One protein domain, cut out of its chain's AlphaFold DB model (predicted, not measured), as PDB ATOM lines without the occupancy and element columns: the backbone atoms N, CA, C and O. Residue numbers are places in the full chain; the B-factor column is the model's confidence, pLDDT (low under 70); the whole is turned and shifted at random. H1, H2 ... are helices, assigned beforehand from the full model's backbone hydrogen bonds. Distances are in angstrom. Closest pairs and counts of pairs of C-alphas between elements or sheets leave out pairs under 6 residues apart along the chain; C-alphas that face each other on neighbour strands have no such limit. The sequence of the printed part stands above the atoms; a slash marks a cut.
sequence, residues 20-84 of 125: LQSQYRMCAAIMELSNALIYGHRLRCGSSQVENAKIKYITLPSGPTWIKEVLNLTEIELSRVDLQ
ATOM      1  N   LEU A  20      31.104 -29.532   1.668       84.94
ATOM      2  CA  LEU A  20      31.450 -28.324   2.414       84.94
ATOM      3  C   LEU A  20      32.911 -28.392   2.866       84.94
ATOM      4  O   LEU A  20      33.289 -29.245   3.667       84.94
ATOM      5  N   GLN A  21      33.733 -27.489   2.338       86.00
ATOM      6  CA  GLN A  21      35.168 -27.452   2.623       86.00
ATOM      7  C   GLN A  21      35.510 -26.550   3.815       86.00
ATOM      8  O   GLN A  21      36.471 -26.826   4.528       86.00
ATOM      9  N   SER A  22      34.720 -25.503   4.069       86.81
ATOM     10  CA  SER A  22      34.977 -24.535   5.141       86.81
ATOM     11  C   SER A  22      34.394 -24.990   6.478       86.81
ATOM     12  O   SER A  22      33.184 -25.187   6.600       86.81
ATOM     13  N   GLN A  23      35.241 -25.101   7.500       82.75
ATOM     14  CA  GLN A  23      34.867 -25.482   8.862       82.75
ATOM     15  C   GLN A  23      35.153 -24.350   9.863       82.75
ATOM     16  O   GLN A  23      36.109 -23.593   9.698       82.75
ATOM     17  N   TYR A  24      34.337 -24.252  10.915       86.25
ATOM     18  CA  TYR A  24      34.393 -23.162  11.904       86.25
ATOM     19  C   TYR A  24      34.542 -23.654  13.357       86.25
ATOM     20  O   TYR A  24      34.270 -22.903  14.291       86.25
ATOM     21  N   ARG A  25      34.929 -24.921  13.570       82.50
ATOM     22  CA  ARG A  25      34.949 -25.556  14.902       82.50
ATOM     23  C   ARG A  25      36.350 -25.918  15.395       82.50
ATOM     24  O   ARG A  25      36.630 -25.757  16.577       82.50
ATOM     25  N   MET A  26      37.194 -26.465  14.527       82.00
ATOM     26  CA  MET A  26      38.534 -26.951  14.855       82.00
ATOM     27  C   MET A  26      39.576 -25.876  14.561       82.00
ATOM     28  O   MET A  26      39.531 -25.252  13.505       82.00
ATOM     29  N   CYS A  27      40.550 -25.700  15.450       83.50
ATOM     30  CA  CYS A  27      41.732 -24.905  15.136       83.50
ATOM     31  C   CYS A  27      42.625 -25.613  14.111       83.50
ATOM     32  O   CYS A  27      42.442 -26.805  13.843       83.50
ATOM     33  N   ALA A  28      43.590 -24.887  13.542       85.56
ATOM     34  CA  ALA A  28      44.403 -25.365  12.421       85.56
ATOM     35  C   ALA A  28      45.046 -26.730  12.700       85.56
ATOM     36  O   ALA A  28      44.895 -27.655  11.910       85.56
ATOM     37  N   ALA A  29      45.680 -26.870  13.866       82.44
ATOM     38  CA  ALA A  29      46.412 -28.075  14.246       82.44
ATOM     39  C   ALA A  29      45.501 -29.312  14.367       82.44
ATOM     40  O   ALA A  29      45.839 -30.396  13.897       82.44
ATOM     41  N   ILE A  30      44.311 -29.152  14.961       84.56
ATOM     42  CA  ILE A  30      43.336 -30.248  15.106       84.56
ATOM     43  C   ILE A  30      42.712 -30.587  13.748       84.56
ATOM     44  O   ILE A  30      42.516 -31.759  13.409       84.56
ATOM     45  N   MET A  31      42.405 -29.551  12.963       86.50
ATOM     46  CA  MET A  31      41.860 -29.692  11.623       86.50
ATOM     47  C   MET A  31      42.830 -30.470  10.734       86.50
ATOM     48  O   MET A  31      42.405 -31.424  10.094       86.50
ATOM     49  N   GLU A  32      44.108 -30.091  10.707       86.56
ATOM     50  CA  GLU A  32      45.143 -30.680   9.854       86.56
ATOM     51  C   GLU A  32      45.274 -32.190  10.061       86.56
ATOM     52  O   GLU A  32      45.249 -32.939   9.083       86.56
ATOM     53  N   LEU A  33      45.287 -32.641  11.318       84.69
ATOM     54  CA  LEU A  33      45.329 -34.065  11.651       84.69
ATOM     55  C   LEU A  33      44.147 -34.830  11.034       84.69
ATOM     56  O   LEU A  33      44.325 -35.825  10.334       84.69
ATOM     57  N   SER A  34      42.927 -34.340  11.255       83.25
ATOM     58  CA  SER A  34      41.714 -34.975  10.717       83.25
ATOM     59  C   SER A  34      41.655 -34.878   9.191       83.25
ATOM     60  O   SER A  34      41.157 -35.774   8.506       83.25
ATOM     61  N   ASN A  35      42.176 -33.784   8.641       86.31
ATOM     62  CA  ASN A  35      42.180 -33.506   7.216       86.31
ATOM     63  C   ASN A  35      43.139 -34.430   6.457       86.31
ATOM     64  O   ASN A  35      42.801 -34.866   5.358       86.31
ATOM     65  N   ALA A  36      44.282 -34.773   7.053       84.19
ATOM     66  CA  ALA A  36      45.211 -35.758   6.510       84.19
ATOM     67  C   ALA A  36      44.629 -37.182   6.549       84.19
ATOM     68  O   ALA A  36      44.777 -37.936   5.592       84.19
ATOM     69  N   LEU A  37      43.931 -37.541   7.633       84.44
ATOM     70  CA  LEU A  37      43.448 -38.910   7.845       84.44
ATOM     71  C   LEU A  37      42.139 -39.237   7.113       84.44
ATOM     72  O   LEU A  37      41.980 -40.351   6.621       84.44
ATOM     73  N   ILE A  38      41.185 -38.302   7.071       85.94
ATOM     74  CA  ILE A  38      39.801 -38.586   6.647       85.94
ATOM     75  C   ILE A  38      39.418 -37.779   5.405       85.94
ATOM     76  O   ILE A  38      38.793 -38.302   4.483       85.94
ATOM     77  N   TYR A  39      39.776 -36.495   5.365       79.31
ATOM     78  CA  TYR A  39      39.222 -35.571   4.367       79.31
ATOM     79  C   TYR A  39      40.114 -35.350   3.137       79.31
ATOM     80  O   TYR A  39      39.662 -34.739   2.163       79.31
ATOM     81  N   GLY A  40      41.341 -35.879   3.124       85.50
ATOM     82  CA  GLY A  40      42.272 -35.778   1.998       85.50
ATOM     83  C   GLY A  40      42.657 -34.334   1.667       85.50
ATOM     84  O   GLY A  40      42.604 -33.937   0.505       85.50
ATOM     85  N   HIS A  41      42.968 -33.528   2.684       88.50
ATOM     86  CA  HIS A  41      43.351 -32.111   2.561       88.50
ATOM     87  C   HIS A  41      42.290 -31.164   1.958       88.50
ATOM     88  O   HIS A  41      42.601 -30.032   1.576       88.50
ATOM     89  N   ARG A  42      41.021 -31.587   1.898       83.56
ATOM     90  CA  ARG A  42      39.907 -30.780   1.362       83.56
ATOM     91  C   ARG A  42      39.286 -29.819   2.374       83.56
ATOM     92  O   ARG A  42      38.615 -28.879   1.963       83.56
ATOM     93  N   LEU A  43      39.500 -30.037   3.670       85.56
ATOM     94  CA  LEU A  43      38.959 -29.194   4.739       85.56
ATOM     95  C   LEU A  43      39.802 -27.916   4.915       85.56
ATOM     96  O   LEU A  43      41.031 -27.966   4.814       85.56
ATOM     97  N   ARG A  44      39.163 -26.776   5.187       86.81
ATOM     98  CA  ARG A  44      39.791 -25.454   5.361       86.81
ATOM     99  C   ARG A  44      39.161 -24.705   6.533       86.81
ATOM    100  O   ARG A  44      37.958 -24.807   6.752       86.81
ATOM    101  N   CYS A  45      39.948 -23.920   7.266       84.44
ATOM    102  CA  CYS A  45      39.417 -23.020   8.290       84.44
ATOM    103  C   CYS A  45      38.619 -21.892   7.627       84.44
ATOM    104  O   CYS A  45      39.104 -21.244   6.704       84.44
ATOM    105  N   GLY A  46      37.396 -21.658   8.098       82.94
ATOM    106  CA  GLY A  46      36.526 -20.607   7.572       82.94
ATOM    107  C   GLY A  46      36.878 -19.197   8.058       82.94
ATOM    108  O   GLY A  46      36.435 -18.220   7.462       82.94
ATOM    109  N   SER A  47      37.684 -19.064   9.116       80.69
ATOM    110  CA  SER A  47      38.243 -17.783   9.554       80.69
ATOM    111  C   SER A  47      39.590 -17.963  10.257       80.69
ATOM    112  O   SER A  47      39.856 -19.005  10.862       80.69
ATOM    113  N   SER A  48      40.417 -16.915  10.232       82.62
ATOM    114  CA  SER A  48      41.699 -16.868  10.951       82.62
ATOM    115  C   SER A  48      41.525 -16.957  12.471       82.62
ATOM    116  O   SER A  48      42.419 -17.403  13.185       82.62
ATOM    117  N   GLN A  49      40.359 -16.564  12.982       79.38
ATOM    118  CA  GLN A  49      40.038 -16.637  14.405       79.38
ATOM    119  C   GLN A  49      39.819 -18.080  14.861       79.38
ATOM    120  O   GLN A  49      40.266 -18.456  15.938       79.38
ATOM    121  N   VAL A  50      39.149 -18.889  14.033       81.50
ATOM    122  CA  VAL A  50      38.978 -20.325  14.284       81.50
ATOM    123  C   VAL A  50      40.321 -21.029  14.150       81.50
ATOM    124  O   VAL A  50      40.670 -21.841  14.996       81.50
ATOM    125  N   GLU A  51      41.097 -20.687  13.120       81.25
ATOM    126  CA  GLU A  51      42.420 -21.262  12.877       81.25
ATOM    127  C   GLU A  51      43.353 -21.115  14.087       81.25
ATOM    128  O   GLU A  51      43.975 -22.092  14.505       81.25
ATOM    129  N   ASN A  52      43.374 -19.922  14.686       80.62
ATOM    130  CA  ASN A  52      44.208 -19.585  15.840       80.62
ATOM    131  C   ASN A  52      43.504 -19.799  17.190       80.62
ATOM    132  O   ASN A  52      44.027 -19.390  18.228       80.62
ATOM    133  N   ALA A  53      42.326 -20.430  17.199       77.38
ATOM    134  CA  ALA A  53      41.569 -20.656  18.418       77.38
ATOM    135  C   ALA A  53      42.321 -21.590  19.371       77.38
ATOM    136  O   ALA A  53      42.715 -22.697  18.995       77.38
ATOM    137  N   LYS A  54      42.457 -21.182  20.634       75.50
ATOM    138  CA  LYS A  54      42.986 -22.034  21.695       75.50
ATOM    139  C   LYS A  54      42.141 -21.980  22.970       75.50
ATOM    140  O   LYS A  54      41.307 -21.093  23.154       75.50
ATOM    141  N   ILE A  55      42.315 -22.987  23.824       75.19
ATOM    142  CA  ILE A  55      41.512 -23.177  25.035       75.19
ATOM    143  C   ILE A  55      41.947 -22.167  26.096       75.19
ATOM    144  O   ILE A  55      43.099 -22.147  26.514       75.19
ATOM    145  N   LYS A  56      41.001 -21.357  26.574       71.12
ATOM    146  CA  LYS A  56      41.228 -20.452  27.702       71.12
ATOM    147  C   LYS A  56      41.011 -21.185  29.014       71.12
ATOM    148  O   LYS A  56      39.947 -21.761  29.231       71.12
ATOM    149  N   TYR A  57      41.979 -21.083  29.911       71.31
ATOM    150  CA  TYR A  57      41.838 -21.522  31.290       71.31
ATOM    151  C   TYR A  57      42.106 -20.342  32.232       71.31
ATOM    152  O   TYR A  57      42.932 -19.479  31.957       71.31
ATOM    153  N   ILE A  58      41.341 -20.266  33.321       69.31
ATOM    154  CA  ILE A  58      41.319 -19.103  34.230       69.31
ATOM    155  C   ILE A  58      42.450 -19.189  35.269       69.31
ATOM    156  O   ILE A  58      42.810 -18.199  35.899       69.31
ATOM    157  N   THR A  59      43.020 -20.376  35.477       67.62
ATOM    158  CA  THR A  59      43.995 -20.616  36.544       67.62
ATOM    159  C   THR A  59      45.005 -21.653  36.080       67.62
ATOM    160  O   THR A  59      44.604 -22.758  35.717       67.62
ATOM    161  N   LEU A  60      46.302 -21.317  36.086       67.12
ATOM    162  CA  LEU A  60      47.356 -22.311  35.867       67.12
ATOM    163  C   LEU A  60      47.276 -23.345  36.998       67.12
ATOM    164  O   LEU A  60      47.446 -22.975  38.164       67.12
ATOM    165  N   PRO A  61      47.040 -24.629  36.699       64.31
ATOM    166  CA  PRO A  61      47.084 -25.644  37.727       64.31
ATOM    167  C   PRO A  61      48.527 -25.781  38.222       64.31
ATOM    168  O   PRO A  61      49.453 -26.085  37.466       64.31
ATOM    169  N   SER A  62      48.715 -25.557  39.524       66.25
ATOM    170  CA  SER A  62      49.914 -25.995  40.232       66.25
ATOM    171  C   SER A  62      49.896 -27.520  40.248       66.25
ATOM    172  O   SER A  62      49.174 -28.141  41.024       66.25
ATOM    173  N   GLY A  63      50.607 -28.122  39.302       72.62
ATOM    174  CA  GLY A  63      50.584 -29.557  39.081       72.62
ATOM    175  C   GLY A  63      51.908 -30.093  38.547       72.62
ATOM    176  O   GLY A  63      52.822 -29.314  38.238       72.62
ATOM    177  N   PRO A  64      52.021 -31.428  38.451       79.69
ATOM    178  CA  PRO A  64      53.169 -32.101  37.852       79.69
ATOM    179  C   PRO A  64      53.455 -31.598  36.430       79.69
ATOM    180  O   PRO A  64      52.566 -31.133  35.718       79.69
ATOM    181  N   THR A  65      54.717 -31.696  36.012       78.88
ATOM    182  CA  THR A  65      55.245 -31.121  34.761       78.88
ATOM    183  C   THR A  65      54.479 -31.540  33.506       78.88
ATOM    184  O   THR A  65      54.235 -30.691  32.654       78.88
ATOM    185  N   TRP A  66      54.001 -32.786  33.429       82.44
ATOM    186  CA  TRP A  66      53.212 -33.279  32.290       82.44
ATOM    187  C   TRP A  66      51.904 -32.498  32.075       82.44
ATOM    188  O   TRP A  66      51.467 -32.321  30.942       82.44
ATOM    189  N   ILE A  67      51.289 -31.973  33.144       75.94
ATOM    190  CA  ILE A  67      50.068 -31.157  33.034       75.94
ATOM    191  C   ILE A  67      50.394 -29.822  32.368       75.94
ATOM    192  O   ILE A  67      49.627 -29.339  31.539       75.94
ATOM    193  N   LYS A  68      51.551 -29.237  32.688       69.81
ATOM    194  CA  LYS A  68      52.003 -27.979  32.082       69.81
ATOM    195  C   LYS A  68      52.308 -28.161  30.596       69.81
ATOM    196  O   LYS A  68      51.953 -27.299  29.805       69.81
ATOM    197  N   GLU A  69      52.894 -29.291  30.205       69.12
ATOM    198  CA  GLU A  69      53.129 -29.625  28.793       69.12
ATOM    199  C   GLU A  69      51.822 -29.768  28.006       69.12
ATOM    200  O   GLU A  69      51.696 -29.207  26.917       69.12
ATOM    201  N   VAL A  70      50.819 -30.437  28.582       71.62
ATOM    202  CA  VAL A  70      49.488 -30.569  27.966       71.62
ATOM    203  C   VAL A  70      48.784 -29.211  27.839       71.62
ATOM    204  O   VAL A  70      48.096 -28.964  26.850       71.62
ATOM    205  N   LEU A  71      48.969 -28.306  28.804       66.19
ATOM    206  CA  LEU A  71      48.334 -26.982  28.803       66.19
ATOM    207  C   LEU A  71      49.032 -25.966  27.894       66.19
ATOM    208  O   LEU A  71      48.348 -25.187  27.228       66.19
ATOM    209  N   ASN A  72      50.362 -25.999  27.795       60.28
ATOM    210  CA  ASN A  72      51.147 -25.095  26.940       60.28
ATOM    211  C   ASN A  72      50.785 -25.205  25.450       60.28
ATOM    212  O   ASN A  72      50.973 -24.255  24.691       60.28
ATOM    213  N   LEU A  73      50.187 -26.321  25.025       59.41
ATOM    214  CA  LEU A  73      49.628 -26.479  23.678       59.41
ATOM    215  C   LEU A  73      48.488 -25.480  23.374       59.41
ATOM    216  O   LEU A  73      48.108 -25.321  22.213       59.41
ATOM    217  N   THR A  74      47.945 -24.787  24.386       55.34
ATOM    218  CA  THR A  74      46.685 -24.031  24.297       55.34
ATOM    219  C   THR A  74      46.757 -22.533  24.639       55.34
ATOM    220  O   THR A  74      45.733 -21.861  24.591       55.34
ATOM    221  N   GLU A  75      47.924 -21.937  24.894       45.59
ATOM    222  CA  GLU A  75      47.998 -20.483  25.144       45.59
ATOM    223  C   GLU A  75      48.188 -19.687  23.848       45.59
ATOM    224  O   GLU A  75      49.198 -19.855  23.170       45.59
ATOM    225  N   ILE A  76      47.177 -18.909  23.442       46.59
ATOM    226  CA  ILE A  76      47.197 -17.685  22.610       46.59
ATOM    227  C   ILE A  76      45.745 -17.168  22.575       46.59
ATOM    228  O   ILE A  76      44.794 -17.923  22.370       46.59
ATOM    229  N   GLU A  77      45.614 -15.873  22.852       39.62
ATOM    230  CA  GLU A  77      44.394 -15.090  23.066       39.62
ATOM    231  C   GLU A  77      43.283 -15.298  22.025       39.62
ATOM    232  O   GLU A  77      43.467 -15.088  20.829       39.62
ATOM    233  N   LEU A  78      42.082 -15.609  22.516       40.66
ATOM    234  CA  LEU A  78      40.843 -15.633  21.738       40.66
ATOM    235  C   LEU A  78      40.006 -14.419  22.144       40.66
ATOM    236  O   LEU A  78      39.138 -14.504  23.022       40.66
ATOM    237  N   SER A  79      40.311 -13.248  21.591       38.31
ATOM    238  CA  SER A  79      39.396 -12.116  21.706       38.31
ATOM    239  C   SER A  79      38.087 -12.491  21.005       38.31
ATOM    240  O   SER A  79      38.077 -13.077  19.928       38.31
ATOM    241  N   ARG A  80      36.990 -12.244  21.725       43.84
ATOM    242  CA  ARG A  80      35.597 -12.584  21.413       43.84
ATOM    243  C   ARG A  80      35.308 -12.666  19.910       43.84
ATOM    244  O   ARG A  80      35.290 -11.645  19.231       43.84
ATOM    245  N   VAL A  81      34.993 -13.864  19.421       41.28
ATOM    246  CA  VAL A  81      34.287 -14.020  18.147       41.28
ATOM    247  C   VAL A  81      32.937 -14.599  18.472       41.28
ATOM    248  O   VAL A  81      32.731 -15.810  18.533       41.28
ATOM    249  N   ASP A  82      32.049 -13.662  18.771       38.56
ATOM    250  CA  ASP A  82      30.626 -13.892  18.796       38.56
ATOM    251  C   ASP A  82      30.187 -14.620  17.524       38.56
ATOM    252  O   ASP A  82      30.719 -14.442  16.424       38.56
ATOM    253  N   LEU A  83      29.176 -15.447  17.735       44.50
ATOM    254  CA  LEU A  83      28.424 -16.316  16.841       44.50
ATOM    255  C   LEU A  83      27.721 -15.554  15.689       44.50
ATOM    256  O   LEU A  83      26.578 -15.839  15.350       44.50
ATOM    257  N   GLN A  84      28.361 -14.538  15.107       38.56
ATOM    258  CA  GLN A  84      27.774 -13.614  14.136       38.56
ATOM    259  C   GLN A  84      28.225 -13.903  12.694       38.56
ATOM    260  O   GLN A  84      27.516 -13.566  11.748       38.56
TER     261      GLN A  84
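Overview. This is residues 20 to 84 of the 125 residues of the protein "Protein tplate" of Nicotiana attenuata (UniProt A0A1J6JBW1). There is little regular structure here: a loose, flat chain with helix H1 and short H2 near each other at one end and H3 alone at the other. The unnamed link 52 to 64 runs out to H3, and residues 73 to 84 come back across it. The 65 printed residues, all helix by class, hold 24 in H1, H2 and H3, in that order; the radius of gyration of the C-alphas is 14.2 A, the spans 42 by 30 by 12 A.

Along the chain. Find C-alpha 28 at (44.403, -25.365, 12.421); from there H1 runs 14.0 A to residue 39. H2 is residues 48 to 51. H3, residues 65 to 72, runs 10.7 A to C-alpha 72 at (51.147, -25.095, 26.940).

Arrangement. H1 and H2 are close but not clearly touching; their closest C-alphas, Ala 28 and Glu 51, are 4.6 A apart. H3 is apart from both. Residues 22 to 23 pair with 44 to 45, parallel. In H1 and H3 every O i to N i+4 pair is within hydrogen-bond range; H2 is too short for one.

Size, cuts and confidence. The C-alphas of Leu 20 and Ser 62, the farthest apart, are 42.1 A apart. The printed part has no cut; link H2 to H3 is long. Residues 62 to 67, of which 65 to 67 belong to H3, stand free. pLDDT is under 70 at residues 58 to 62, 68 to 69 and 71 to 84.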